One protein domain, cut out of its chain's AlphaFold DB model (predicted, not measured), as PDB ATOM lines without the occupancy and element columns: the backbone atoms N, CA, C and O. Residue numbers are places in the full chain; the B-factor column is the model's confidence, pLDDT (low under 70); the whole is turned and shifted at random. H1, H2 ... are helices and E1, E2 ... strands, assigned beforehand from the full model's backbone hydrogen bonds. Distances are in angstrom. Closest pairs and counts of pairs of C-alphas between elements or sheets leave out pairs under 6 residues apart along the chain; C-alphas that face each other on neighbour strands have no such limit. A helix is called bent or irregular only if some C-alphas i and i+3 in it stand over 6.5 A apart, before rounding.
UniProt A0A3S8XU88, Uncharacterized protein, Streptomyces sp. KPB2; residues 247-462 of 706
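This is residues 247 to 462 of the 706 residues of an uncharacterized protein of Streptomyces sp. KPB2 (UniProt A0A3S8XU88). This is a rounded body of helices that run in differing directions, with the short helices H4 and H7 packed together in its middle. H1, H2 and H3 lie on one side of that pair and H8, H9 and H10 on the other; H5 packs on H3 and H7, and the small antiparallel hairpin E1 E2 packs on H2. The printed part has 216 residues, with named elements in the order H1 to H6, E1, E2, H7 to H10, and its class is mostly helix. It is compact, with a radius of gyration of the C-alphas of 16.1 A and spans of 43 by 41 by 39 A.

Start at H1, residues 247 to 260: its residues 248 to 250 alone touch H3, residues 296 to 308, at a steep tilt of 52 degrees, closest at the C-alphas of Ala 249 and Val 305, 4.5 A apart. H2, residues 270 to 291, has 12 pairs of C-alphas within 8 A with E1, residues 375 to 379, which forms a hairpin with E2, residues 385 to 387; the closest C-alphas of H2 and E1, those of Gly 277 and Tyr 376, are 4.2 A apart. Across the hairpin, N 387 and O 375 are within hydrogen-bond range at 2.8 A. H4, residues 324 to 330, touches H7, residues 392 to 401, at a steep tilt of 42 degrees; their closest C-alphas, Ser 329 and Gly 395, are 4.3 A apart. H5, residues 339 to 354, touches H3 at a shallow tilt of 21 degrees, closest at C-alphas 306 and 345, 5.7 A. H6, residues 361 to 366, touches no helix. H10, residues 441 to 455, touches H7 at a shallow tilt of 22 degrees, the same way, closest at C-alphas 394 and 442, 3.6 A. H8, residues 404 to 411, touches H9, residues 414 to 423, only at the corner and only just, with 3 pairs of C-alphas within 8 A. Every O i to N i+4 pair is within hydrogen-bond range in H2 to H8 and H10; H1 has 9 of 10 and H9 5 of 6.

Find C-alpha 247 at (100.663, 99.476, 100.547), where H1 begins; it is irregular, with C-alphas 247 and 250 7.6 A apart, and H9 only just so, with C-alphas 420 and 423 6.51 A apart. H2 runs 31.5 A, H5 22.2 A, and H10 21.2 A to C-alpha 455 at (93.415, 116.684, 132.111).

The C-alphas of Pro 296 and Lys 435, the two farthest apart, are 47.3 A apart. The printed part has no cut; the links H3 to H4 and H9 to H10 are long. Look for pLDDT under 70 at residues 368 to 371, 380 to 382, 435 to 438 and 462.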
ATOM      1  N   LEU A 247      99.224  99.567 100.287       98.25
ATOM      2  CA  LEU A 247     100.663  99.476 100.547       98.25
ATOM      3  C   LEU A 247     101.011  98.238 101.384       98.25
ATOM      4  O   LEU A 247     102.052  97.620 101.162       98.25
ATOM      5  N   GLY A 248     100.129  97.854 102.311       98.50
ATOM      6  CA  GLY A 248     100.415  96.821 103.301       98.50
ATOM      7  C   GLY A 248     101.412  97.308 104.359       98.50
ATOM      8  O   GLY A 248     102.040  98.349 104.204       98.50
ATOM      9  N   ALA A 249     101.588  96.535 105.430       98.19
ATOM     10  CA  ALA A 249     102.463  96.900 106.547       98.19
ATOM     11  C   ALA A 249     103.908  97.216 106.115       98.19
ATOM     12  O   ALA A 249     104.388  98.331 106.301       98.19
ATOM     13  N   ASP A 250     104.586  96.254 105.481       98.12
ATOM     14  CA  ASP A 250     105.984  96.424 105.066       98.12
ATOM     15  C   ASP A 250     106.127  97.544 104.011       98.12
ATOM     16  O   ASP A 250     107.118  98.272 104.016       98.12
ATOM     17  N   GLY A 251     105.132  97.716 103.131       98.06
ATOM     18  CA  GLY A 251     105.132  98.770 102.114       98.06
ATOM     19  C   GLY A 251     104.945 100.168 102.700       98.06
ATOM     20  O   GLY A 251     105.630 101.088 102.265       98.06
ATOM     21  N   THR A 252     104.078 100.334 103.706       98.31
ATOM     22  CA  THR A 252     103.923 101.604 104.434       98.31
ATOM     23  C   THR A 252     105.226 102.003 105.123       98.31
ATOM     24  O   THR A 252     105.667 103.143 104.983       98.31
ATOM     25  N   LEU A 253     105.870 101.059 105.818       98.12
ATOM     26  CA  LEU A 253     107.105 101.328 106.557       98.12
ATOM     27  C   LEU A 253     108.278 101.631 105.616       98.12
ATOM     28  O   LEU A 253     108.998 102.607 105.812       98.12
ATOM     29  N   GLN A 254     108.441 100.838 104.555       96.69
ATOM     30  CA  GLN A 254     109.483 101.077 103.558       96.69
ATOM     31  C   GLN A 254     109.270 102.410 102.824       96.69
ATOM     32  O   GLN A 254     110.239 103.127 102.596       96.69
ATOM     33  N   PHE A 255     108.018 102.767 102.509       97.31
ATOM     34  CA  PHE A 255     107.686 104.025 101.841       97.31
ATOM     35  C   PHE A 255     108.130 105.251 102.642       97.31
ATOM     36  O   PHE A 255     108.800 106.115 102.082       97.31
ATOM     37  N   TRP A 256     107.790 105.327 103.938       96.56
ATOM     38  CA  TRP A 256     108.215 106.466 104.760       96.56
ATOM     39  C   TRP A 256     109.727 106.503 104.915       96.56
ATOM     40  O   TRP A 256     110.334 107.543 104.700       96.56
ATOM     41  N   ARG A 257     110.343 105.351 105.194       93.38
ATOM     42  CA  ARG A 257     111.794 105.238 105.313       93.38
ATOM     43  C   ARG A 257     112.513 105.774 104.072       93.38
ATOM     44  O   ARG A 257     113.445 106.547 104.226       93.38
ATOM     45  N   ASP A 258     112.103 105.375 102.867       93.12
ATOM     46  CA  ASP A 258     112.765 105.801 101.622       93.12
ATOM     47  C   ASP A 258     112.588 107.296 101.336       93.12
ATOM     48  O   ASP A 258     113.433 107.904 100.687       93.12
ATOM     49  N   LEU A 259     111.486 107.884 101.803       93.31
ATOM     50  CA  LEU A 259     111.178 109.291 101.591       93.31
ATOM     51  C   LEU A 259     111.852 110.205 102.632       93.31
ATOM     52  O   LEU A 259     112.345 111.270 102.265       93.31
ATOM     53  N   ALA A 260     111.858 109.781 103.898       91.94
ATOM     54  CA  ALA A 260     112.381 110.522 105.043       91.94
ATOM     55  C   ALA A 260     113.907 110.426 105.147       91.94
ATOM     56  O   ALA A 260     114.573 111.440 105.292       91.94
ATOM     57  N   ASP A 261     114.476 109.230 104.982       88.31
ATOM     58  CA  ASP A 261     115.925 109.031 104.982       88.31
ATOM     59  C   ASP A 261     116.350 108.064 103.859       88.31
ATOM     60  O   ASP A 261     116.493 106.848 104.064       88.31
ATOM     61  N   PRO A 262     116.607 108.599 102.651       84.06
ATOM     62  CA  PRO A 262     117.136 107.831 101.527       84.06
ATOM     63  C   PRO A 262     118.536 107.242 101.773       84.06
ATOM     64  O   PRO A 262     119.008 106.434 100.973       84.06
ATOM     65  N   GLY A 263     119.232 107.652 102.839       78.88
ATOM     66  CA  GLY A 263     120.598 107.263 103.168       78.88
ATOM     67  C   GLY A 263     121.690 107.877 102.279       78.88
ATOM     68  O   GLY A 263     121.460 108.710 101.402       78.88
ATOM     69  N   GLN A 264     122.937 107.449 102.521       70.75
ATOM     70  CA  GLN A 264     124.157 107.894 101.813       70.75
ATOM     71  C   GLN A 264     124.463 109.405 101.901       70.75
ATOM     72  O   GLN A 264     125.164 109.935 101.041       70.75
ATOM     73  N   GLY A 265     123.990 110.087 102.950       70.81
ATOM     74  CA  GLY A 265     124.173 111.534 103.116       70.81
ATOM     75  C   GLY A 265     123.227 112.378 102.257       70.81
ATOM     76  O   GLY A 265     123.504 113.550 102.041       70.81
ATOM     77  N   ASN A 266     122.140 111.782 101.755       77.88
ATOM     78  CA  ASN A 266     121.072 112.481 101.033       77.88
ATOM     79  C   ASN A 266     119.877 112.791 101.945       77.88
ATOM     80  O   ASN A 266     118.736 112.769 101.482       77.88
ATOM     81  N   THR A 267     120.128 113.016 103.235       86.12
ATOM     82  CA  THR A 267     119.089 113.401 104.187       86.12
ATOM     83  C   THR A 267     118.433 114.701 103.706       86.12
ATOM     84  O   THR A 267     119.144 115.658 103.392       86.12
ATOM     85  N   PRO A 268     117.101 114.735 103.546       89.38
ATOM     86  CA  PRO A 268     116.385 115.939 103.155       89.38
ATOM     87  C   PRO A 268     116.608 117.104 104.129       89.38
ATOM     88  O   PRO A 268     116.416 116.948 105.329       89.38
ATOM     89  N   GLU A 269     116.921 118.277 103.578       88.94
ATOM     90  CA  GLU A 269     117.129 119.546 104.294       88.94
ATOM     91  C   GLU A 269     116.296 120.673 103.638       88.94
ATOM     92  O   GLU A 269     115.750 120.514 102.534       88.94
ATOM     93  N   GLY A 270     116.199 121.834 104.295       90.56
ATOM     94  CA  GLY A 270     115.579 123.048 103.748       90.56
ATOM     95  C   GLY A 270     114.112 122.877 103.321       90.56
ATOM     96  O   GLY A 270     113.315 122.251 104.017       90.56
ATOM     97  N   GLU A 271     113.741 123.418 102.151       91.19
ATOM     98  CA  GLU A 271     112.358 123.373 101.630       91.19
ATOM     99  C   GLU A 271     111.817 121.943 101.470       91.19
ATOM    100  O   GLU A 271     110.614 121.706 101.604       91.19
ATOM    101  N   ARG A 272     112.695 120.968 101.186       92.50
ATOM    102  CA  ARG A 272     112.273 119.570 101.077       92.50
ATOM    103  C   ARG A 272     111.925 118.999 102.446       92.50
ATOM    104  O   ARG A 272     110.911 118.317 102.550       92.50
ATOM    105  N   ALA A 273     112.732 119.280 103.467       92.69
ATOM    106  CA  ALA A 273     112.465 118.857 104.839       92.69
ATOM    107  C   ALA A 273     111.151 119.454 105.370       92.69
ATOM    108  O   ALA A 273     110.319 118.729 105.910       92.69
ATOM    109  N   GLU A 274     110.908 120.743 105.120       93.56
ATOM    110  CA  GLU A 274     109.644 121.401 105.477       93.56
ATOM    111  C   GLU A 274     108.435 120.726 104.806       93.56
ATOM    112  O   GLU A 274     107.430 120.424 105.457       93.56
ATOM    113  N   LEU A 275     108.534 120.433 103.504       94.81
ATOM    114  CA  LEU A 275     107.477 119.719 102.790       94.81
ATOM    115  C   LEU A 275     107.281 118.297 103.334       94.81
ATOM    116  O   LEU A 275     106.144 117.837 103.438       94.81
ATOM    117  N   LEU A 276     108.357 117.598 103.701       95.62
ATOM    118  CA  LEU A 276     108.260 116.277 104.321       95.62
ATOM    119  C   LEU A 276     107.568 116.321 105.677       95.62
ATOM    120  O   LEU A 276     106.787 115.417 105.958       95.62
ATOM    121  N   GLY A 277     107.747 117.390 106.453       95.31
ATOM    122  CA  GLY A 277     106.976 117.619 107.672       95.31
ATOM    123  C   GLY A 277     105.477 117.662 107.393       95.31
ATOM    124  O   GLY A 277     104.694 116.963 108.035       95.31
ATOM    125  N   GLN A 278     105.058 118.399 106.360       96.12
ATOM    126  CA  GLN A 278     103.647 118.450 105.953       96.12
ATOM    127  C   GLN A 278     103.139 117.085 105.457       96.12
ATOM    128  O   GLN A 278     102.038 116.660 105.822       96.12
ATOM    129  N   VAL A 279     103.953 116.368 104.674       97.75
ATOM    130  CA  VAL A 279     103.633 115.013 104.202       97.75
ATOM    131  C   VAL A 279     103.459 114.062 105.382       97.75
ATOM    132  O   VAL A 279     102.471 113.333 105.416       97.75
ATOM    133  N   GLN A 280     104.366 114.084 106.359       97.88
ATOM    134  CA  GLN A 280     104.310 113.235 107.547       97.88
ATOM    135  C   GLN A 280     103.063 113.516 108.375       97.88
ATOM    136  O   GLN A 280     102.377 112.576 108.771       97.88
ATOM    137  N   GLN A 281     102.722 114.789 108.600       96.75
ATOM    138  CA  GLN A 281     101.510 115.166 109.328       96.75
ATOM    139  C   GLN A 281     100.259 114.629 108.622       96.75
ATOM    140  O   GLN A 281      99.418 113.976 109.243       96.75
ATOM    141  N   ASN A 282     100.141 114.858 107.311       98.06
ATOM    142  CA  ASN A 282      98.984 114.416 106.534       98.06
ATOM    143  C   ASN A 282      98.912 112.887 106.393       98.06
ATOM    144  O   ASN A 282      97.819 112.314 106.401       98.06
ATOM    145  N   LEU A 283     100.060 112.212 106.300       98.44
ATOM    146  CA  LEU A 283     100.148 110.756 106.283       98.44
ATOM    147  C   LEU A 283      99.768 110.162 107.644       98.44
ATOM    148  O   LEU A 283      98.976 109.223 107.680       98.44
ATOM    149  N   SER A 284     100.247 110.746 108.744       98.31
ATOM    150  CA  SER A 284      99.900 110.329 110.108       98.31
ATOM    151  C   SER A 284      98.394 110.438 110.344       98.31
ATOM    152  O   SER A 284      97.760 109.455 110.713       98.31
ATOM    153  N   MET A 285      97.779 111.575 109.988       98.12
ATOM    154  CA  MET A 285      96.322 111.756 110.072       98.12
ATOM    155  C   MET A 285      95.546 110.770 109.183       98.12
ATOM    156  O   MET A 285      94.509 110.249 109.598       98.12
ATOM    157  N   SER A 286      96.059 110.462 107.986       98.56
ATOM    158  CA  SER A 286      95.453 109.460 107.098       98.56
ATOM    159  C   SER A 286      95.477 108.059 107.722       98.56
ATOM    160  O   SER A 286      94.479 107.343 107.672       98.56
ATOM    161  N   LEU A 287      96.603 107.658 108.322       98.75
ATOM    162  CA  LEU A 287      96.749 106.363 108.994       98.75
ATOM    163  C   LEU A 287      95.929 106.298 110.289       98.75
ATOM    164  O   LEU A 287      95.309 105.269 110.556       98.75
ATOM    165  N   ALA A 288      95.855 107.402 111.036       98.44
ATOM    166  CA  ALA A 288      94.995 107.538 112.204       98.44
ATOM    167  C   ALA A 288      93.536 107.264 111.826       98.44
ATOM    168  O   ALA A 288      92.910 106.385 112.413       98.44
ATOM    169  N   ASN A 289      93.023 107.918 110.780       98.25
ATOM    170  CA  ASN A 289      91.672 107.677 110.270       98.25
ATOM    171  C   ASN A 289      91.485 106.218 109.805       98.25
ATOM    172  O   ASN A 289      90.535 105.558 110.224       98.25
ATOM    173  N   ALA A 290      92.430 105.674 109.025       98.44
ATOM    174  CA  ALA A 290      92.373 104.282 108.567       98.44
ATOM    175  C   ALA A 290      92.298 103.270 109.725       98.44
ATOM    176  O   ALA A 290      91.607 102.259 109.607       98.44
ATOM    177  N   SER A 291      92.977 103.531 110.848       98.44
ATOM    178  CA  SER A 291      93.044 102.606 111.989       98.44
ATOM    179  C   SER A 291      91.681 102.301 112.636       98.44
ATOM    180  O   SER A 291      91.506 101.210 113.190       98.44
ATOM    181  N   HIS A 292      90.698 103.200 112.477       98.06
ATOM    182  CA  HIS A 292      89.311 103.022 112.935       98.06
ATOM    183  C   HIS A 292      88.484 102.088 112.040       98.06
ATOM    184  O   HIS A 292      87.371 101.710 112.409       98.06
ATOM    185  N   SER A 293      88.983 101.700 110.861       97.38
ATOM    186  CA  SER A 293      88.288 100.717 110.028       97.38
ATOM    187  C   SER A 293      88.446  99.299 110.583       97.38
ATOM    188  O   SER A 293      89.529  98.863 110.976       97.38
ATOM    189  N   HIS A 294      87.333  98.565 110.565       96.69
ATOM    190  CA  HIS A 294      87.221  97.173 111.010       96.69
ATOM    191  C   HIS A 294      87.079  96.188 109.842       96.69
ATOM    192  O   HIS A 294      86.568  95.075 110.013       96.69
ATOM    193  N   SER A 295      87.465  96.589 108.625       98.06
ATOM    194  CA  SER A 295      87.492  95.658 107.497       98.06
ATOM    195  C   SER A 295      88.521  94.543 107.738       98.06
ATOM    196  O   SER A 295      89.534  94.765 108.407       98.06
ATOM    197  N   PRO A 296      88.306  93.323 107.208       98.56
ATOM    198  CA  PRO A 296      89.275  92.235 107.343       98.56
ATOM    199  C   PRO A 296      90.687  92.614 106.876       98.56
ATOM    200  O   PRO A 296      91.672  92.174 107.471       98.56
ATOM    201  N   GLU A 297      90.779  93.422 105.821       98.12
ATOM    202  CA  GLU A 297      92.019  93.928 105.244       98.12
ATOM    203  C   GLU A 297      92.712  94.927 106.175       98.12
ATOM    204  O   GLU A 297      93.920  94.817 106.390       98.12
ATOM    205  N   MET A 298      91.965  95.858 106.778       98.50
ATOM    206  CA  MET A 298      92.527  96.826 107.719       98.50
ATOM    207  C   MET A 298      92.955  96.163 109.033       98.50
ATOM    208  O   MET A 298      94.037  96.436 109.549       98.50
ATOM    209  N   GLU A 299      92.164  95.219 109.543       98.56
ATOM    210  CA  GLU A 299      92.529  94.412 110.712       98.56
ATOM    211  C   GLU A 299      93.778  93.553 110.446       98.56
ATOM    212  O   GLU A 299      94.591  93.330 111.344       98.56
ATOM    213  N   ALA A 300      93.963  93.064 109.213       98.69
ATOM    214  CA  ALA A 300      95.207  92.411 108.810       98.69
ATOM    215  C   ALA A 300      96.381  93.394 108.790       98.69
ATOM    216  O   ALA A 300      97.407  93.096 109.395       98.69
ATOM    217  N   TRP A 301      96.207  94.578 108.196       98.75
ATOM    218  CA  TRP A 301      97.237  95.617 108.189       98.75
ATOM    219  C   TRP A 301      97.684  96.000 109.607       98.75
ATOM    220  O   TRP A 301      98.886  96.030 109.863       98.75
ATOM    221  N   LYS A 302      96.744  96.204 110.547       98.81
ATOM    222  CA  LYS A 302      97.048  96.553 111.950       98.81
ATOM    223  C   LYS A 302      97.913  95.487 112.627       98.81
ATOM    224  O   LYS A 302      98.937  95.803 113.227       98.81
ATOM    225  N   ARG A 303      97.556  94.208 112.479       98.81
ATOM    226  CA  ARG A 303      98.367  93.099 113.016       98.81
ATOM    227  C   ARG A 303      99.734  93.003 112.347       98.81
ATOM    228  O   ARG A 303     100.734  92.777 113.026       98.81
ATOM    229  N   ASP A 304      99.776  93.153 111.028       98.88
ATOM    230  CA  ASP A 304     100.997  92.970 110.250       98.88
ATOM    231  C   ASP A 304     102.003  94.103 110.497       98.88
ATOM    232  O   ASP A 304     103.202  93.830 110.557       98.88
ATOM    233  N   VAL A 305     101.546  95.348 110.701       98.69
ATOM    234  CA  VAL A 305     102.431  96.487 111.009       98.69
ATOM    235  C   VAL A 305     103.023  96.372 112.412       98.69
ATOM    236  O   VAL A 305     104.224  96.569 112.580       98.69
ATOM    237  N   ILE A 306     102.235  95.912 113.392       98.88
ATOM    238  CA  ILE A 306     102.726  95.593 114.740       98.88
ATOM    239  C   ILE A 306     103.754  94.452 114.679       98.88
ATOM    240  O   ILE A 306     104.850  94.554 115.233       98.88
ATOM    241  N   ALA A 307     103.453  93.375 113.946       98.69
ATOM    242  CA  ALA A 307     104.379  92.256 113.764       98.69
ATOM    243  C   ALA A 307     105.664  92.657 113.012       98.69
ATOM    244  O   ALA A 307     106.716  92.034 113.194       98.69
ATOM    245  N   ALA A 308     105.594  93.690 112.170       98.69
ATOM    246  CA  ALA A 308     106.738  94.261 111.476       98.69
ATOM    247  C   ALA A 308     107.604  95.174 112.359       98.69
ATOM    248  O   ALA A 308     108.724  95.483 111.958       98.69
ATOM    249  N   GLY A 309     107.157  95.544 113.565       97.88
ATOM    250  CA  GLY A 309     107.855  96.488 114.441       97.88
ATOM    251  C   GLY A 309     109.317  96.122 114.727       97.88
ATOM    252  O   GLY A 309     110.201  96.968 114.661       97.88
ATOM    253  N   GLY A 310     109.609  94.836 114.946       96.44
ATOM    254  CA  GLY A 310     110.975  94.343 115.168       96.44
ATOM    255  C   GLY A 310     111.789  94.052 113.896       96.44
ATOM    256  O   GLY A 310     112.928  93.592 114.005       96.44
ATOM    257  N   LYS A 311     111.231  94.253 112.695       97.06
ATOM    258  CA  LYS A 311     111.951  94.090 111.420       97.06
ATOM    259  C   LYS A 311     112.739  95.360 111.104       97.06
ATOM    260  O   LYS A 311     112.291  96.449 111.425       97.06
ATOM    261  N   GLN A 312     113.879  95.222 110.434       94.19
ATOM    262  CA  GLN A 312     114.671  96.357 109.955       94.19
ATOM    263  C   GLN A 312     114.326  96.696 108.502       94.19
ATOM    264  O   GLN A 312     114.289  95.798 107.657       94.19
ATOM    265  N   PHE A 313     114.142  97.982 108.207       93.38
ATOM    266  CA  PHE A 313     113.752  98.485 106.886       93.38
ATOM    267  C   PHE A 313     114.901  99.229 106.209       93.38
ATOM    268  O   PHE A 313     115.678  99.950 106.834       93.38
ATOM    269  N   GLY A 314     115.087  98.976 104.916       89.38
ATOM    270  CA  GLY A 314     116.411  99.082 104.326       89.38
ATOM    271  C   GLY A 314     116.465  98.767 102.838       89.38
ATOM    272  O   GLY A 314     115.814  97.821 102.410       89.38
ATOM    273  N   HIS A 315     117.363  99.405 102.088       86.25
ATOM    274  CA  HIS A 315     117.827  98.884 100.797       86.25
ATOM    275  C   HIS A 315     119.319  98.532 100.819       86.25
ATOM    276  O   HIS A 315     120.024  98.708 101.819       86.25
ATOM    277  N   GLU A 316     119.795  97.945  99.722       84.62
ATOM    278  CA  GLU A 316     121.203  97.596  99.543       84.62
ATOM    279  C   GLU A 316     122.085  98.853  99.620       84.62
ATOM    280  O   GLU A 316     121.717  99.916  99.125       84.62
ATOM    281  N   GLY A 317     123.240  98.746 100.281       78.69
ATOM    282  CA  GLY A 317     124.179  99.860 100.450       78.69
ATOM    283  C   GLY A 317     123.923 100.768 101.658       78.69
ATOM    284  O   GLY A 317     124.743 101.645 101.911       78.69
ATOM    285  N   ILE A 318     122.853 100.547 102.430       81.19
ATOM    286  CA  ILE A 318     122.599 101.281 103.679       81.19
ATOM    287  C   ILE A 318     123.014 100.464 104.901       81.19
ATOM    288  O   ILE A 318     122.602  99.314 105.076       81.19
ATOM    289  N   MET A 319     123.847 101.093 105.734       75.56
ATOM    290  CA  MET A 319     124.430 100.505 106.943       75.56
ATOM    291  C   MET A 319     123.476 100.568 108.139       75.56
ATOM    292  O   MET A 319     123.402  99.617 108.913       75.56
ATOM    293  N   VAL A 320     122.736 101.669 108.268       78.69
ATOM    294  CA  VAL A 320     121.799 101.929 109.364       78.69
ATOM    295  C   VAL A 320     120.386 101.635 108.880       78.69
ATOM    296  O   VAL A 320     119.894 102.281 107.964       78.69
ATOM    297  N   LYS A 321     119.749 100.611 109.451       89.00
ATOM    298  CA  LYS A 321     118.381 100.224 109.094       89.00
ATOM    299  C   LYS A 321     117.479 100.378 110.314       89.00
ATOM    300  O   LYS A 321     117.624  99.560 111.231       89.00
ATOM    301  N   PRO A 322     116.585 101.381 110.339       91.88
ATOM    302  CA  PRO A 322     115.671 101.555 111.453       91.88
ATOM    303  C   PRO A 322     114.715 100.367 111.557       91.88
ATOM    304  O   PRO A 322     114.382  99.703 110.564       91.88
ATOM    305  N   TYR A 323     114.291 100.086 112.782       95.44
ATOM    306  CA  TYR A 323     113.249  99.109 113.046       95.44
ATOM    307  C   TYR A 323     111.878  99.637 112.611       95.44
ATOM    308  O   TYR A 323     111.633 100.843 112.604       95.44
ATOM    309  N   GLY A 324     110.953  98.731 112.297       97.69
ATOM    310  CA  GLY A 324     109.569  99.075 111.976       97.69
ATOM    311  C   GLY A 324     108.895  99.897 113.075       97.69
ATOM    312  O   GLY A 324     108.128 100.793 112.751       97.69
ATOM    313  N   PHE A 325     109.234  99.661 114.349       98.19
ATOM    314  CA  PHE A 325     108.760 100.479 115.466       98.19
ATOM    315  C   PHE A 325     109.239 101.933 115.363       98.19
ATOM    316  O   PHE A 325     108.438 102.838 115.555       98.19
ATOM    317  N   GLN A 326     110.506 102.175 115.000       96.31
ATOM    318  CA  GLN A 326     111.030 103.541 114.829       96.31
ATOM    319  C   GLN A 326     110.276 104.265 113.708       96.31
ATOM    320  O   GLN A 326     109.861 105.406 113.861       96.31
ATOM    321  N   ILE A 327     110.025 103.584 112.591       97.31
ATOM    322  CA  ILE A 327     109.321 104.175 111.447       97.31
ATOM    323  C   ILE A 327     107.843 104.414 111.768       97.31
ATOM    324  O   ILE A 327     107.340 105.511 111.542       97.31
ATOM    325  N   MET A 328     107.136 103.399 112.275       98.38
ATOM    326  CA  MET A 328     105.697 103.499 112.516       98.38
ATOM    327  C   MET A 328     105.387 104.526 113.600       98.38
ATOM    328  O   MET A 328     104.456 105.298 113.422       98.38
ATOM    329  N   SER A 329     106.174 104.595 114.677       98.06
ATOM    330  CA  SER A 329     105.980 105.609 115.716       98.06
ATOM    331  C   SER A 329     106.094 107.032 115.164       98.06
ATOM    332  O   SER A 329     105.263 107.873 115.496       98.06
ATOM    333  N   ASN A 330     107.020 107.284 114.236       96.75
ATOM    334  CA  ASN A 330     107.111 108.572 113.539       96.75
ATOM    335  C   ASN A 330     105.968 108.808 112.529       96.75
ATOM    336  O   ASN A 330     105.720 109.940 112.130       96.75
ATOM    337  N   LEU A 331     105.210 107.777 112.152       98.19
ATOM    338  CA  LEU A 331     103.966 107.893 111.379       98.19
ATOM    339  C   LEU A 331     102.706 107.987 112.256       98.19
ATOM    340  O   LEU A 331     101.595 107.968 111.722       98.19
ATOM    341  N   MET A 332     102.856 108.065 113.582       97.44
ATOM    342  CA  MET A 332     101.745 108.240 114.525       97.44
ATOM    343  C   MET A 332     101.761 109.592 115.248       97.44
ATOM    344  O   MET A 332     100.948 109.829 116.132       97.44
ATOM    345  N   VAL A 333     102.642 110.508 114.847       93.25
ATOM    346  CA  VAL A 333     102.882 111.789 115.537       93.25
ATOM    347  C   VAL A 333     101.774 112.831 115.361       93.25
ATOM    348  O   VAL A 333     101.895 113.929 115.896       93.25
ATOM    349  N   LYS A 334     100.723 112.540 114.581       94.25
ATOM    350  CA  LYS A 334      99.516 113.369 114.439       94.25
ATOM    351  C   LYS A 334      98.277 112.509 114.225       94.25
ATOM    352  O   LYS A 334      98.323 111.497 113.528       94.25
ATOM    353  N   GLY A 335      97.143 113.024 114.692       93.75
ATOM    354  CA  GLY A 335      95.828 112.432 114.482       93.75
ATOM    355  C   GLY A 335      95.456 111.428 115.571       93.75
ATOM    356  O   GLY A 335      96.298 110.843 116.241       93.75
ATOM    357  N   LYS A 336      94.150 111.214 115.740       96.31
ATOM    358  CA  LYS A 336      93.614 110.344 116.787       96.31
ATOM    359  C   LYS A 336      93.517 108.894 116.301       96.31
ATOM    360  O   LYS A 336      92.534 108.524 115.658       96.31
ATOM    361  N   PHE A 337      94.534 108.082 116.585       98.31
ATOM    362  CA  PHE A 337      94.534 106.645 116.270       98.31
ATOM    363  C   PHE A 337      93.486 105.862 117.080       98.31
ATOM    364  O   PHE A 337      93.103 106.264 118.175       98.31
ATOM    365  N   ASP A 338      93.026 104.732 116.542       98.50
ATOM    366  CA  ASP A 338      92.172 103.775 117.250       98.50
ATOM    367  C   ASP A 338      92.836 103.316 118.559       98.50
ATOM    368  O   ASP A 338      93.977 102.852 118.573       98.50
ATOM    369  N   SER A 339      92.118 103.424 119.679       98.38
ATOM    370  CA  SER A 339      92.671 103.105 121.000       98.38
ATOM    371  C   SER A 339      92.997 101.616 121.157       98.38
ATOM    372  O   SER A 339      93.900 101.267 121.914       98.38
ATOM    373  N   GLY A 340      92.286 100.733 120.443       98.38
ATOM    374  CA  GLY A 340      92.616  99.306 120.396       98.38
ATOM    375  C   GLY A 340      93.966  99.067 119.723       98.38
ATOM    376  O   GLY A 340      94.823  98.380 120.275       98.38
ATOM    377  N   PHE A 341      94.190  99.711 118.576       98.75
ATOM    378  CA  PHE A 341      95.482  99.703 117.895       98.75
ATOM    379  C   PHE A 341      96.617 100.261 118.768       98.75
ATOM    380  O   PHE A 341      97.668  99.631 118.844       98.75
ATOM    381  N   LEU A 342      96.412 101.395 119.452       98.69
ATOM    382  CA  LEU A 342      97.422 101.969 120.353       98.69
ATOM    383  C   LEU A 342      97.773 101.034 121.517       98.69
ATOM    384  O   LEU A 342      98.945 100.929 121.878       98.69
ATOM    385  N   ASN A 343      96.785 100.336 122.083       98.75
ATOM    386  CA  ASN A 343      97.024  99.335 123.120       98.75
ATOM    387  C   ASN A 343      97.929  98.210 122.598       98.75
ATOM    388  O   ASN A 343      98.992  97.951 123.153       98.75
ATOM    389  N   ASP A 344      97.526  97.576 121.493       98.81
ATOM    390  CA  ASP A 344      98.237  96.424 120.933       98.81
ATOM    391  C   ASP A 344      99.641  96.798 120.424       98.81
ATOM    392  O   ASP A 344     100.588  96.018 120.558       98.81
ATOM    393  N   TYR A 345      99.791  97.994 119.844       98.88
ATOM    394  CA  TYR A 345     101.079  98.517 119.394       98.88
ATOM    395  C   TYR A 345     102.013  98.802 120.575       98.88
ATOM    396  O   TYR A 345     103.165  98.361 120.552       98.88
ATOM    397  N   GLY A 346     101.517  99.489 121.611       98.69
ATOM    398  CA  GLY A 346     102.271  99.774 122.831       98.69
ATOM    399  C   GLY A 346     102.749  98.492 123.506       98.69
ATOM    400  O   GLY A 346     103.948  98.328 123.740       98.69
ATOM    401  N   ASP A 347     101.846  97.532 123.723       98.69
ATOM    402  CA  ASP A 347     102.170  96.239 124.340       98.69
ATOM    403  C   ASP A 347     103.263  95.500 123.556       98.69
ATOM    404  O   ASP A 347     104.194  94.931 124.139       98.69
ATOM    405  N   ALA A 348     103.195  95.525 122.222       98.81
ATOM    406  CA  ALA A 348     104.200  94.909 121.367       98.81
ATOM    407  C   ALA A 348     105.557  95.631 121.419       98.81
ATOM    408  O   ALA A 348     106.593  94.953 121.447       98.81
ATOM    409  N   LEU A 349     105.561  96.967 121.448       98.56
ATOM    410  CA  LEU A 349     106.771  97.782 121.570       98.56
ATOM    411  C   LEU A 349     107.459  97.537 122.917       98.56
ATOM    412  O   LEU A 349     108.618  97.126 122.947       98.56
ATOM    413  N   ARG A 350     106.729  97.671 124.027       97.69
ATOM    414  CA  ARG A 350     107.246  97.384 125.371       97.69
ATOM    415  C   ARG A 350     107.768  95.954 125.479       97.69
ATOM    416  O   ARG A 350     108.881  95.726 125.944       97.69
ATOM    417  N   THR A 351     107.020  94.979 124.959       97.88
ATOM    418  CA  THR A 351     107.462  93.576 124.921       97.88
ATOM    419  C   THR A 351     108.773  93.401 124.140       97.88
ATOM    420  O   THR A 351     109.561  92.499 124.442       97.88
ATOM    421  N   PHE A 352     109.009  94.193 123.090       97.62
ATOM    422  CA  PHE A 352     110.272  94.165 122.354       97.62
ATOM    423  C   PHE A 352     111.428  94.701 123.206       97.62
ATOM    424  O   PHE A 352     112.474  94.047 123.255       97.62
ATOM    425  N   GLU A 353     111.224  95.831 123.886       96.38
ATOM    426  CA  GLU A 353     112.202  96.464 124.782       96.38
ATOM    427  C   GLU A 353     112.558  95.536 125.955       96.38
ATOM    428  O   GLU A 353     113.718  95.161 126.118       96.38
ATOM    429  N   GLU A 354     111.567  95.006 126.677       94.25
ATOM    430  CA  GLU A 354     111.764  94.128 127.844       94.25
ATOM    431  C   GLU A 354     112.484  92.803 127.528       94.25
ATOM    432  O   GLU A 354     113.083  92.171 128.410       94.25
ATOM    433  N   LYS A 355     112.437  92.346 126.268       94.88
ATOM    434  CA  LYS A 355     113.171  91.154 125.803       94.88
ATOM    435  C   LYS A 355     114.670  91.404 125.640       94.88
ATOM    436  O   LYS A 355     115.430  90.435 125.548       94.88
ATOM    437  N   LYS A 356     115.115  92.658 125.579       88.50
ATOM    438  CA  LYS A 356     116.529  93.036 125.558       88.50
ATOM    439  C   LYS A 356     116.955  93.237 127.012       88.50
ATOM    440  O   LYS A 356     116.515  94.178 127.643       88.50
ATOM    441  N   LYS A 357     117.739  92.323 127.595       85.50
ATOM    442  CA  LYS A 357     118.207  92.455 128.990       85.50
ATOM    443  C   LYS A 357     119.743  92.428 129.072       85.50
ATOM    444  O   LYS A 357     120.312  91.411 128.664       85.50
ATOM    445  N   PRO A 358     120.399  93.472 129.629       84.50
ATOM    446  CA  PRO A 358     119.805  94.770 129.994       84.50
ATOM    447  C   PRO A 358     119.245  95.490 128.754       84.50
ATOM    448  O   PRO A 358     119.731  95.266 127.640       84.50
ATOM    449  N   PHE A 359     118.179  96.272 128.934       89.62
ATOM    450  CA  PHE A 359     117.671  97.145 127.881       89.62
ATOM    451  C   PHE A 359     118.416  98.465 128.019       89.62
ATOM    452  O   PHE A 359     118.265  99.139 129.026       89.62
ATOM    453  N   GLU A 360     119.250  98.783 127.035       90.94
ATOM    454  CA  GLU A 360     119.962 100.059 126.943       90.94
ATOM    455  C   GLU A 360     119.391 100.793 125.718       90.94
ATOM    456  O   GLU A 360     119.774 100.458 124.588       90.94
ATOM    457  N   PRO A 361     118.437 101.728 125.899       90.75
ATOM    458  CA  PRO A 361     117.705 102.372 124.807       90.75
ATOM    459  C   PRO A 361     118.620 102.934 123.712       90.75
ATOM    460  O   PRO A 361     118.468 102.574 122.547       90.75
ATOM    461  N   ALA A 362     119.651 103.700 124.082       89.12
ATOM    462  CA  ALA A 362     120.612 104.269 123.136       89.12
ATOM    463  C   ALA A 362     121.333 103.198 122.292       89.12
ATOM    464  O   ALA A 362     121.538 103.369 121.090       89.12
ATOM    465  N   ALA A 363     121.669 102.046 122.884       88.88
ATOM    466  CA  ALA A 363     122.330 100.951 122.174       88.88
ATOM    467  C   ALA A 363     121.390 100.210 121.206       88.88
ATOM    468  O   ALA A 363     121.851  99.628 120.218       88.88
ATOM    469  N   VAL A 364     120.083 100.201 121.485       90.62
ATOM    470  CA  VAL A 364     119.070  99.532 120.655       90.62
ATOM    471  C   VAL A 364     118.539 100.456 119.558       90.62
ATOM    472  O   VAL A 364     118.395 100.011 118.416       90.62
ATOM    473  N   TRP A 365     118.272 101.715 119.902       91.56
ATOM    474  CA  TRP A 365     117.550 102.690 119.084       91.56
ATOM    475  C   TRP A 365     118.449 103.792 118.515       91.56
ATOM    476  O   TRP A 365     118.335 104.105 117.329       91.56
ATOM    477  N   GLY A 366     119.378 104.316 119.322       79.50
ATOM    478  CA  GLY A 366     120.172 105.513 119.021       79.50
ATOM    479  C   GLY A 366     121.191 105.373 117.887       79.50
ATOM    480  O   GLY A 366     121.556 106.368 117.288       79.50
ATOM    481  N   ASN A 367     121.595 104.145 117.541       73.19
ATOM    482  CA  ASN A 367     122.555 103.785 116.483       73.19
ATOM    483  C   ASN A 367     123.900 104.558 116.498       73.19
ATOM    484  O   ASN A 367     123.940 105.746 116.218       73.19
ATOM    485  N   PRO A 368     125.061 103.905 116.697       58.72
ATOM    486  CA  PRO A 368     126.357 104.594 116.830       58.72
ATOM    487  C   PRO A 368     126.892 105.285 115.551       58.72
ATOM    488  O   PRO A 368     128.041 105.728 115.533       58.72
ATOM    489  N   GLY A 369     126.117 105.307 114.460       63.69
ATOM    490  CA  GLY A 369     126.413 106.016 113.212       63.69
ATOM    491  C   GLY A 369     125.610 107.315 113.066       63.69
ATOM    492  O   GLY A 369     125.173 107.893 114.048       63.69
ATOM    493  N   ILE A 370     125.402 107.773 111.825       65.56
ATOM    494  CA  ILE A 370     124.422 108.837 111.547       65.56
ATOM    495  C   ILE A 370     123.038 108.199 111.693       65.56
ATOM    496  O   ILE A 370     122.710 107.282 110.930       65.56
ATOM    497  N   ALA A 371     122.289 108.618 112.711       68.06
ATOM    498  CA  ALA A 371     120.919 108.182 112.930       68.06
ATOM    499  C   ALA A 371     120.040 108.518 111.718       68.06
ATOM    500  O   ALA A 371     120.273 109.507 111.022       68.06
ATOM    501  N   SER A 372     119.041 107.676 111.453       77.50
ATOM    502  CA  SER A 372     118.057 107.991 110.419       77.50
ATOM    503  C   SER A 372     117.187 109.150 110.873       77.50
ATOM    504  O   SER A 372     116.685 109.109 111.988       77.50
ATOM    505  N   GLN A 373     116.987 110.133 109.999       88.06
ATOM    506  CA  GLN A 373     116.074 111.251 110.232       88.06
ATOM    507  C   GLN A 373     114.659 110.821 109.851       88.06
ATOM    508  O   GLN A 373     114.348 110.641 108.672       88.06
ATOM    509  N   LEU A 374     113.827 110.550 110.857       91.00
ATOM    510  CA  LEU A 374     112.499 109.966 110.663       91.00
ATOM    511  C   LEU A 374     111.356 110.899 111.059       91.00
ATOM    512  O   LEU A 374     110.230 110.641 110.622       91.00
ATOM    513  N   ASP A 375     111.625 111.944 111.845       91.75
ATOM    514  CA  ASP A 375     110.643 112.958 112.222       91.75
ATOM    515  C   ASP A 375     110.968 114.278 111.522       91.75
ATOM    516  O   ASP A 375     112.072 114.778 111.626       91.75
ATOM    517  N   TYR A 376     110.016 114.844 110.792       93.12
ATOM    518  CA  TYR A 376     110.076 116.146 110.126       93.12
ATOM    519  C   TYR A 376     108.994 117.101 110.645       93.12
ATOM    520  O   TYR A 376     108.792 118.182 110.089       93.12
ATOM    521  N   THR A 377     108.242 116.711 111.681       88.06
ATOM    522  CA  THR A 377     107.134 117.526 112.196       88.06
ATOM    523  C   THR A 377     107.585 118.702 113.055       88.06
ATOM    524  O   THR A 377     106.841 119.681 113.153       88.06
ATOM    525  N   GLY A 378     108.784 118.612 113.634       80.25
ATOM    526  CA  GLY A 378     109.441 119.651 114.419       80.25
ATOM    527  C   GLY A 378     110.647 120.269 113.710       80.25
ATOM    528  O   GLY A 378     111.046 119.854 112.616       80.25
ATOM    529  N   LYS A 379     111.208 121.294 114.352       77.25
ATOM    530  CA  LYS A 379     112.505 121.868 113.997       77.25
ATOM    531  C   LYS A 379     113.501 121.497 115.082       77.25
ATOM    532  O   LYS A 379     113.197 121.755 116.245       77.25
ATOM    533  N   GLY A 380     114.660 120.988 114.682       68.81
ATOM    534  CA  GLY A 380     115.739 120.681 115.610       68.81
ATOM    535  C   GLY A 380     116.374 121.940 116.204       68.81
ATOM    536  O   GLY A 380     116.040 123.077 115.849       68.81
ATOM    537  N   ALA A 381     117.344 121.740 117.099       66.06
ATOM    538  CA  ALA A 381     118.057 122.816 117.796       66.06
ATOM    539  C   ALA A 381     118.814 123.788 116.861       66.06
ATOM    540  O   ALA A 381     119.104 124.927 117.235       66.06
ATOM    541  N   ASP A 382     119.129 123.367 115.634       68.69
ATOM    542  CA  ASP A 382     119.735 124.204 114.591       68.69
ATOM    543  C   ASP A 382     118.723 125.113 113.860       68.69
ATOM    544  O   ASP A 382     119.120 126.025 113.128       68.69
ATOM    545  N   GLY A 383     117.426 124.925 114.117       73.50
ATOM    546  CA  GLY A 383     116.320 125.661 113.512       73.50
ATOM    547  C   GLY A 383     115.862 125.117 112.156       73.50
ATOM    548  O   GLY A 383     114.921 125.688 111.577       73.50
ATOM    549  N   ASP A 384     116.482 124.040 111.668       79.06
ATOM    550  CA  ASP A 384     116.097 123.342 110.446       79.06
ATOM    551  C   ASP A 384     115.048 122.259 110.739       79.06
ATOM    552  O   ASP A 384     114.881 121.785 111.862       79.06
ATOM    553  N   PHE A 385     114.251 121.917 109.722       83.56
ATOM    554  CA  PHE A 385     113.241 120.869 109.856       83.56
ATOM    555  C   PHE A 385     113.894 119.498 109.873       83.56
ATOM    556  O   PHE A 385     114.660 119.157 108.968       83.56
ATOM    557  N   GLY A 386     113.458 118.686 110.827       82.25
ATOM    558  CA  GLY A 386     113.879 117.309 110.928       82.25
ATOM    559  C   GLY A 386     114.674 117.000 112.182       82.25
ATOM    560  O   GLY A 386     115.597 117.714 112.547       82.25
ATOM    561  N   GLU A 387     114.309 115.890 112.799       82.69
ATOM    562  CA  GLU A 387     114.915 115.322 113.988       82.69
ATOM    563  C   GLU A 387     115.115 113.815 113.756       82.69
ATOM    564  O   GLU A 387     114.405 113.189 112.948       82.69
ATOM    565  N   PRO A 388     116.073 113.180 114.451       82.81
ATOM    566  CA  PRO A 388     116.300 111.750 114.323       82.81
ATOM    567  C   PRO A 388     115.030 110.933 114.601       82.81
ATOM    568  O   PRO A 388     114.720 109.998 113.860       82.81
ATOM    569  N   GLY A 389     114.268 111.274 115.650       85.38
ATOM    570  CA  GLY A 389     113.079 110.510 116.045       85.38
ATOM    571  C   GLY A 389     113.411 109.034 116.308       85.38
ATOM    572  O   GLY A 389     112.678 108.132 115.894       85.38
ATOM    573  N   THR A 390     114.578 108.763 116.905       89.44
ATOM    574  CA  THR A 390     115.133 107.402 116.966       89.44
ATOM    575  C   THR A 390     114.453 106.525 118.005       89.44
ATOM    576  O   THR A 390     114.358 105.318 117.777       89.44
ATOM    577  N   ASP A 391     113.954 107.088 119.105       94.12
ATOM    578  CA  ASP A 391     113.223 106.324 120.110       94.12
ATOM    579  C   ASP A 391     111.748 106.138 119.678       94.12
ATOM    580  O   ASP A 391     110.976 107.104 119.644       94.12
ATOM    581  N   PRO A 392     111.297 104.903 119.371       96.50
ATOM    582  CA  PRO A 392     109.908 104.657 118.988       96.50
ATOM    583  C   PRO A 392     108.900 104.968 120.102       96.50
ATOM    584  O   PRO A 392     107.713 105.139 119.807       96.50
ATOM    585  N   MET A 393     109.325 105.036 121.365       97.25
ATOM    586  CA  MET A 393     108.448 105.409 122.468       97.25
ATOM    587  C   MET A 393     108.012 106.873 122.363       97.25
ATOM    588  O   MET A 393     106.869 107.174 122.684       97.25
ATOM    589  N   GLY A 394     108.854 107.760 121.821       95.06
ATOM    590  CA  GLY A 394     108.494 109.167 121.629       95.06
ATOM    591  C   GLY A 394     107.306 109.338 120.684       95.06
ATOM    592  O   GLY A 394     106.288 109.918 121.053       95.06
ATOM    593  N   GLY A 395     107.375 108.750 119.485       95.69
ATOM    594  CA  GLY A 395     106.257 108.803 118.535       95.69
ATOM    595  C   GLY A 395     105.001 108.063 119.018       95.69
ATOM    596  O   GLY A 395     103.884 108.496 118.737       95.69
ATOM    597  N   TYR A 396     105.161 106.987 119.802       98.56
ATOM    598  CA  TYR A 396     104.034 106.324 120.463       98.56
ATOM    599  C   TYR A 396     103.355 107.246 121.483       98.56
ATOM    600  O   TYR A 396     102.141 107.414 121.423       98.56
ATOM    601  N   LEU A 397     104.117 107.886 122.371       98.31
ATOM    602  CA  LEU A 397     103.585 108.777 123.403       98.31
ATOM    603  C   LEU A 397     102.955 110.048 122.814       98.31
ATOM    604  O   LEU A 397     101.899 110.456 123.290       98.31
ATOM    605  N   LYS A 398     103.493 110.586 121.707       96.44
ATOM    606  CA  LYS A 398     102.817 111.631 120.908       96.44
ATOM    607  C   LYS A 398     101.427 111.158 120.430       96.44
ATOM    608  O   LYS A 398     100.451 111.894 120.510       96.44
ATOM    609  N   ALA A 399     101.293 109.904 119.988       98.00
ATOM    610  CA  ALA A 399      99.992 109.342 119.601       98.00
ATOM    611  C   ALA A 399      99.049 109.121 120.802       98.00
ATOM    612  O   ALA A 399      97.824 109.253 120.677       98.00
ATOM    613  N   VAL A 400      99.611 108.788 121.972       98.62
ATOM    614  CA  VAL A 400      98.876 108.664 123.241       98.62
ATOM    615  C   VAL A 400      98.345 110.019 123.696       98.62
ATOM    616  O   VAL A 400      97.177 110.093 124.076       98.62
ATOM    617  N   SER A 401      99.132 111.094 123.599       97.44
ATOM    618  CA  SER A 401      98.698 112.435 124.012       97.44
ATOM    619  C   SER A 401      97.516 112.954 123.185       97.44
ATOM    620  O   SER A 401      96.654 113.649 123.713       97.44
ATOM    621  N   HIS A 402      97.385 112.543 121.919       96.50
ATOM    622  CA  HIS A 402      96.205 112.850 121.086       96.50
ATOM    623  C   HIS A 402      94.962 112.004 121.430       96.50
ATOM    624  O   HIS A 402      93.890 112.172 120.838       96.50
ATOM    625  N   ASN A 403      95.077 111.077 122.387       97.56
ATOM    626  CA  ASN A 403      94.010 110.187 122.840       97.56
ATOM    627  C   ASN A 403      93.820 110.240 124.373       97.56
ATOM    628  O   ASN A 403      94.110 109.249 125.046       97.56
ATOM    629  N   PRO A 404      93.251 111.322 124.939       96.25
ATOM    630  CA  PRO A 404      93.182 111.513 126.393       96.25
ATOM    631  C   PRO A 404      92.506 110.375 127.176       96.25
ATOM    632  O   PRO A 404      93.015 109.953 128.211       96.25
ATOM    633  N   ASP A 405      91.414 109.795 126.658       97.12
ATOM    634  CA  ASP A 405      90.750 108.640 127.292       97.12
ATOM    635  C   ASP A 405      91.665 107.402 127.350       97.12
ATOM    636  O   ASP A 405      91.691 106.669 128.341       97.12
ATOM    637  N   PHE A 406      92.431 107.159 126.281       98.50
ATOM    638  CA  PHE A 406      93.399 106.064 126.231       98.50
ATOM    639  C   PHE A 406      94.599 106.352 127.134       98.50
ATOM    640  O   PHE A 406      95.006 105.466 127.876       98.50
ATOM    641  N   ALA A 407      95.116 107.584 127.117       98.62
ATOM    642  CA  ALA A 407      96.199 108.028 127.986       98.62
ATOM    643  C   ALA A 407      95.822 107.845 129.465       98.62
ATOM    644  O   ALA A 407      96.558 107.214 130.218       98.62
ATOM    645  N   THR A 408      94.613 108.269 129.851       98.62
ATOM    646  CA  THR A 408      94.065 108.076 131.205       98.62
ATOM    647  C   THR A 408      94.058 106.600 131.598       98.62
ATOM    648  O   THR A 408      94.427 106.236 132.713       98.62
ATOM    649  N   LYS A 409      93.647 105.715 130.683       98.50
ATOM    650  CA  LYS A 409      93.656 104.269 130.926       98.50
ATOM    651  C   LYS A 409      95.081 103.714 131.044       98.50
ATOM    652  O   LYS A 409      95.307 102.864 131.897       98.50
ATOM    653  N   LEU A 410      96.007 104.167 130.199       98.62
ATOM    654  CA  LEU A 410      97.399 103.713 130.165       98.62
ATOM    655  C   LEU A 410      98.123 104.029 131.479       98.62
ATOM    656  O   LEU A 410      98.746 103.143 132.048       98.62
ATOM    657  N   PHE A 411      97.997 105.256 131.989       98.56
ATOM    658  CA  PHE A 411      98.675 105.677 133.225       98.56
ATOM    659  C   PHE A 411      97.979 105.219 134.515       98.56
ATOM    660  O   PHE A 411      98.572 105.293 135.587       98.56
ATOM    661  N   ASN A 412      96.753 104.699 134.422       98.31
ATOM    662  CA  ASN A 412      96.101 103.980 135.521       98.31
ATOM    663  C   ASN A 412      96.438 102.478 135.551       98.31
ATOM    664  O   ASN A 412      96.019 101.776 136.472       98.31
ATOM    665  N   ASP A 413      97.162 101.960 134.555       98.06
ATOM    666  CA  ASP A 413      97.777 100.639 134.638       98.06
ATOM    667  C   ASP A 413      99.144 100.773 135.317       98.06
ATOM    668  O   ASP A 413     100.079 101.326 134.737       98.06
ATOM    669  N   ASP A 414      99.263 100.270 136.551       96.00
ATOM    670  CA  ASP A 414     100.489 100.398 137.351       96.00
ATOM    671  C   ASP A 414     101.722  99.882 136.609       96.00
ATOM    672  O   ASP A 414     102.774 100.507 136.658       96.00
ATOM    673  N   GLY A 415     101.590  98.787 135.856       97.06
ATOM    674  CA  GLY A 415     102.711  98.224 135.118       97.06
ATOM    675  C   GLY A 415     103.209  99.162 134.024       97.06
ATOM    676  O   GLY A 415     104.407  99.186 133.746       97.06
ATOM    677  N   TRP A 416     102.319  99.881 133.339       97.88
ATOM    678  CA  TRP A 416     102.674 100.902 132.347       97.88
ATOM    679  C   TRP A 416     103.171 102.199 132.979       97.88
ATOM    680  O   TRP A 416     104.142 102.763 132.476       97.88
ATOM    681  N   ALA A 417     102.562 102.638 134.079       97.12
ATOM    682  CA  ALA A 417     103.004 103.813 134.819       97.12
ATOM    683  C   ALA A 417     104.413 103.617 135.407       97.12
ATOM    684  O   ALA A 417     105.279 104.455 135.167       97.12
ATOM    685  N   ASP A 418     104.667 102.485 136.080       95.81
ATOM    686  CA  ASP A 418     105.997 102.074 136.558       95.81
ATOM    687  C   ASP A 418     106.994 102.094 135.394       95.81
ATOM    688  O   ASP A 418     108.048 102.722 135.464       95.81
ATOM    689  N   TYR A 419     106.624 101.465 134.271       96.69
ATOM    690  CA  TYR A 419     107.504 101.372 133.115       96.69
ATOM    691  C   TYR A 419     107.895 102.742 132.563       96.69
ATOM    692  O   TYR A 419     109.074 103.006 132.377       96.69
ATOM    693  N   LEU A 420     106.922 103.609 132.289       96.81
ATOM    694  CA  LEU A 420     107.166 104.876 131.602       96.81
ATOM    695  C   LEU A 420     107.757 105.951 132.515       96.81
ATOM    696  O   LEU A 420     108.566 106.748 132.049       96.81
ATOM    697  N   VAL A 421     107.348 105.994 133.784       95.06
ATOM    698  CA  VAL A 421     107.722 107.072 134.710       95.06
ATOM    699  C   VAL A 421     108.945 106.695 135.546       95.06
ATOM    700  O   VAL A 421     109.776 107.559 135.838       95.06
ATOM    701  N   GLU A 422     109.104 105.425 135.922       91.19
ATOM    702  CA  GLU A 422     110.157 104.985 136.846       91.19
ATOM    703  C   GLU A 422     111.257 104.166 136.171       91.19
ATOM    704  O   GLU A 422     112.425 104.548 136.258       91.19
ATOM    705  N   ASP A 423     110.893 103.066 135.512       92.44
ATOM    706  CA  ASP A 423     111.841 102.018 135.123       92.44
ATOM    707  C   ASP A 423     112.569 102.297 133.802       92.44
ATOM    708  O   ASP A 423     113.729 101.908 133.633       92.44
ATOM    709  N   ARG A 424     111.882 102.885 132.815       93.44
ATOM    710  CA  ARG A 424     112.420 103.050 131.462       93.44
ATOM    711  C   ARG A 424     113.428 104.190 131.435       93.44
ATOM    712  O   ARG A 424     113.098 105.351 131.659       93.44
ATOM    713  N   GLU A 425     114.661 103.862 131.072       91.50
ATOM    714  CA  GLU A 425     115.656 104.870 130.725       91.50
ATOM    715  C   GLU A 425     115.258 105.590 129.426       91.50
ATOM    716  O   GLU A 425     114.723 104.991 128.493       91.50
ATOM    717  N   PHE A 426     115.563 106.882 129.354       91.62
ATOM    718  CA  PHE A 426     115.449 107.681 128.136       91.62
ATOM    719  C   PHE A 426     116.814 108.305 127.838       91.62
ATOM    720  O   PHE A 426     117.626 108.474 128.752       91.62
ATOM    721  N   TYR A 427     117.074 108.621 126.575       90.75
ATOM    722  CA  TYR A 427     118.358 109.126 126.100       90.75
ATOM    723  C   TYR A 427     118.135 110.285 125.135       90.75
ATOM    724  O   TYR A 427     117.130 110.294 124.435       90.75
ATOM    725  N   ASP A 428     119.089 111.209 125.078       87.94
ATOM    726  CA  ASP A 428     119.092 112.306 124.109       87.94
ATOM    727  C   ASP A 428     119.200 111.726 122.688       87.94
ATOM    728  O   ASP A 428     120.198 111.086 122.335       87.94
ATOM    729  N   GLU A 429     118.134 111.857 121.896       86.88
ATOM    730  CA  GLU A 429     118.058 111.252 120.566       86.88
ATOM    731  C   GLU A 429     118.964 111.929 119.528       86.88
ATOM    732  O   GLU A 429     119.260 111.296 118.507       86.88
ATOM    733  N   ASP A 430     119.417 113.156 119.798       80.44
ATOM    734  CA  ASP A 430     120.302 113.943 118.937       80.44
ATOM    735  C   ASP A 430     121.782 113.588 119.162       80.44
ATOM    736  O   ASP A 430     122.581 113.594 118.218       80.44
ATOM    737  N   ASP A 431     122.153 113.176 120.380       82.25
ATOM    738  CA  ASP A 431     123.480 112.637 120.706       82.25
ATOM    739  C   ASP A 431     123.421 111.374 121.599       82.25
ATOM    740  O   ASP A 431     123.881 111.389 122.750       82.25
ATOM    741  N   PRO A 432     122.958 110.219 121.072       84.19
ATOM    742  CA  PRO A 432     122.656 109.034 121.887       84.19
ATOM    743  C   PRO A 432     123.835 108.433 122.659       84.19
ATOM    744  O   PRO A 432     123.643 107.632 123.575       84.19
ATOM    745  N   PHE A 433     125.069 108.765 122.271       83.56
ATOM    746  CA  PHE A 433     126.298 108.245 122.883       83.56
ATOM    747  C   PHE A 433     127.208 109.339 123.446       83.56
ATOM    748  O   PHE A 433     128.325 109.034 123.885       83.56
ATOM    749  N   GLY A 434     126.778 110.595 123.404       79.69
ATOM    750  CA  GLY A 434     127.555 111.719 123.892       79.69
ATOM    751  C   GLY A 434     126.874 112.418 125.056       79.69
ATOM    752  O   GLY A 434     126.366 111.771 125.970       79.69
ATOM    753  N   LYS A 435     127.017 113.741 125.101       69.75
ATOM    754  CA  LYS A 435     126.492 114.552 126.208       69.75
ATOM    755  C   LYS A 435     125.182 115.236 125.861       69.75
ATOM    756  O   LYS A 435     124.520 115.663 126.802       69.75
ATOM    757  N   GLY A 436     124.851 115.325 124.572       66.88
ATOM    758  CA  GLY A 436     123.615 115.959 124.154       66.88
ATOM    759  C   GLY A 436     123.563 117.454 124.420       66.88
ATOM    760  O   GLY A 436     124.524 118.057 124.920       66.88
ATOM    761  N   ASP A 437     122.425 118.046 124.083       66.62
ATOM    762  CA  ASP A 437     122.026 119.356 124.601       66.62
ATOM    763  C   ASP A 437     121.196 119.230 125.891       66.62
ATOM    764  O   ASP A 437     120.968 120.229 126.579       66.62
ATOM    765  N   GLY A 438     120.860 117.990 126.270       67.56
ATOM    766  CA  GLY A 438     120.103 117.662 127.469       67.56
ATOM    767  C   GLY A 438     118.599 117.570 127.226       67.56
ATOM    768  O   GLY A 438     117.867 117.436 128.204       67.56
ATOM    769  N   THR A 439     118.145 117.642 125.973       73.69
ATOM    770  CA  THR A 439     116.748 117.433 125.600       73.69
ATOM    771  C   THR A 439     116.501 115.977 125.213       73.69
ATOM    772  O   THR A 439     117.269 115.346 124.491       73.69
ATOM    773  N   THR A 440     115.411 115.414 125.732       87.38
ATOM    774  CA  THR A 440     114.995 114.045 125.422       87.38
ATOM    775  C   THR A 440     113.598 114.072 124.814       87.38
ATOM    776  O   THR A 440     112.602 114.175 125.534       87.38
ATOM    777  N   GLN A 441     113.505 113.959 123.490       87.38
ATOM    778  CA  GLN A 441     112.262 114.105 122.723       87.38
ATOM    779  C   GLN A 441     111.207 113.080 123.154       87.38
ATOM    780  O   GLN A 441     110.017 113.390 123.264       87.38
ATOM    781  N   SER A 442     111.619 111.842 123.438       92.44
ATOM    782  CA  SER A 442     110.700 110.810 123.929       92.44
ATOM    783  C   SER A 442     110.213 111.045 125.359       92.44
ATOM    784  O   SER A 442     109.119 110.589 125.700       92.44
ATOM    785  N   ARG A 443     110.970 111.783 126.181       93.75
ATOM    786  CA  ARG A 443     110.551 112.176 127.532       93.75
ATOM    787  C   ARG A 443     109.667 113.425 127.524       93.75
ATOM    788  O   ARG A 443     108.704 113.465 128.278       93.75
ATOM    789  N   ASP A 444     109.906 114.381 126.632       91.69
ATOM    790  CA  ASP A 444     108.949 115.468 126.358       91.69
ATOM    791  C   ASP A 444     107.583 114.895 125.925       91.69
ATOM    792  O   ASP A 444     106.535 115.250 126.463       91.69
ATOM    793  N   ALA A 445     107.582 113.894 125.038       95.00
ATOM    794  CA  ALA A 445     106.350 113.209 124.648       95.00
ATOM    795  C   ALA A 445     105.643 112.503 125.827       95.00
ATOM    796  O   ALA A 445     104.412 112.409 125.833       95.00
ATOM    797  N   LEU A 446     106.392 112.020 126.830       97.69
ATOM    798  CA  LEU A 446     105.830 111.475 128.070       97.69
ATOM    799  C   LEU A 446     105.091 112.554 128.869       97.69
ATOM    800  O   LEU A 446     103.980 112.290 129.327       97.69
ATOM    801  N   GLY A 447     105.667 113.753 128.994       96.56
ATOM    802  CA  GLY A 447     105.030 114.897 129.651       96.56
ATOM    803  C   GLY A 447     103.674 115.221 129.028       96.56
ATOM    804  O   GLY A 447     102.650 115.192 129.712       96.56
ATOM    805  N   LYS A 448     103.629 115.372 127.703       96.12
ATOM    806  CA  LYS A 448     102.385 115.616 126.949       96.12
ATOM    807  C   LYS A 448     101.353 114.504 127.115       96.12
ATOM    808  O   LYS A 448     100.152 114.771 127.192       96.12
ATOM    809  N   ALA A 449     101.791 113.246 127.166       98.31
ATOM    810  CA  ALA A 449     100.901 112.110 127.389       98.31
ATOM    811  C   ALA A 449     100.325 112.095 128.818       98.31
ATOM    812  O   ALA A 449      99.137 111.807 128.979       98.31
ATOM    813  N   LEU A 450     101.126 112.444 129.832       98.06
ATOM    814  CA  LEU A 450     100.679 112.612 131.220       98.06
ATOM    815  C   LEU A 450      99.705 113.785 131.356       98.06
ATOM    816  O   LEU A 450      98.651 113.632 131.971       98.06
ATOM    817  N   LEU A 451     100.007 114.922 130.723       95.88
ATOM    818  CA  LEU A 451      99.112 116.075 130.665       95.88
ATOM    819  C   LEU A 451      97.763 115.677 130.054       95.88
ATOM    820  O   LEU A 451      96.717 115.941 130.644       95.88
ATOM    821  N   ALA A 452      97.766 114.968 128.923       96.38
ATOM    822  CA  ALA A 452      96.535 114.485 128.305       96.38
ATOM    823  C   ALA A 452      95.755 113.521 129.209       96.38
ATOM    824  O   ALA A 452      94.532 113.617 129.322       96.38
ATOM    825  N   ALA A 453      96.454 112.608 129.881       98.00
ATOM    826  CA  ALA A 453      95.861 111.632 130.786       98.00
ATOM    827  C   ALA A 453      95.254 112.263 132.045       98.00
ATOM    828  O   ALA A 453      94.183 111.854 132.481       98.00
ATOM    829  N   GLY A 454      95.923 113.256 132.630       95.94
ATOM    830  CA  GLY A 454      95.473 113.913 133.853       95.94
ATOM    831  C   GLY A 454      94.422 115.000 133.615       95.94
ATOM    832  O   GLY A 454      93.639 115.289 134.512       95.94
ATOM    833  N   THR A 455      94.363 115.592 132.419       92.81
ATOM    834  CA  THR A 455      93.415 116.684 132.111       92.81
ATOM    835  C   THR A 455      92.239 116.251 131.237       92.81
ATOM    836  O   THR A 455      91.200 116.906 131.230       92.81
ATOM    837  N   GLY A 456      92.378 115.164 130.472       92.50
ATOM    838  CA  GLY A 456      91.411 114.804 129.432       92.50
ATOM    839  C   GLY A 456      91.521 115.637 128.149       92.50
ATOM    840  O   GLY A 456      90.658 115.511 127.277       92.50
ATOM    841  N   LEU A 457      92.555 116.475 128.013       90.25
ATOM    842  CA  LEU A 457      92.732 117.408 126.899       90.25
ATOM    843  C   LEU A 457      93.874 116.972 125.972       90.25
ATOM    844  O   LEU A 457      94.919 116.523 126.418       90.25
ATOM    845  N   ASP A 458      93.683 117.117 124.663       90.88
ATOM    846  CA  ASP A 458      94.740 116.887 123.667       90.88
ATOM    847  C   ASP A 458      95.685 118.105 123.628       90.88
ATOM    848  O   ASP A 458      95.220 119.188 123.267       90.88
ATOM    849  N   PRO A 459      96.983 117.974 123.958       87.81
ATOM    850  CA  PRO A 459      97.865 119.126 124.100       87.81
ATOM    851  C   PRO A 459      98.175 119.853 122.785       87.81
ATOM    852  O   PRO A 459      98.551 121.022 122.807       87.81
ATOM    853  N   ASP A 460      97.961 119.205 121.636       84.00
ATOM    854  CA  ASP A 460      98.151 119.811 120.313       84.00
ATOM    855  C   ASP A 460      96.885 120.511 119.795       84.00
ATOM    856  O   ASP A 460      96.883 121.081 118.695       84.00
ATOM    857  N   GLN A 461      95.787 120.461 120.554       77.44
ATOM    858  CA  GLN A 461      94.542 121.126 120.202       77.44
ATOM    859  C   GLN A 461      94.265 122.306 121.134       77.44
ATOM    860  O   GLN A 461      94.421 122.209 122.345       77.44
ATOM    861  N   PRO A 462      93.809 123.438 120.588       69.00
ATOM    862  CA  PRO A 462      93.368 124.552 121.403       69.00
ATOM    863  C   PRO A 462      91.995 124.247 122.002       69.00
ATOM    864  O   PRO A 462      91.060 123.894 121.272       69.00
TER     865      PRO A 462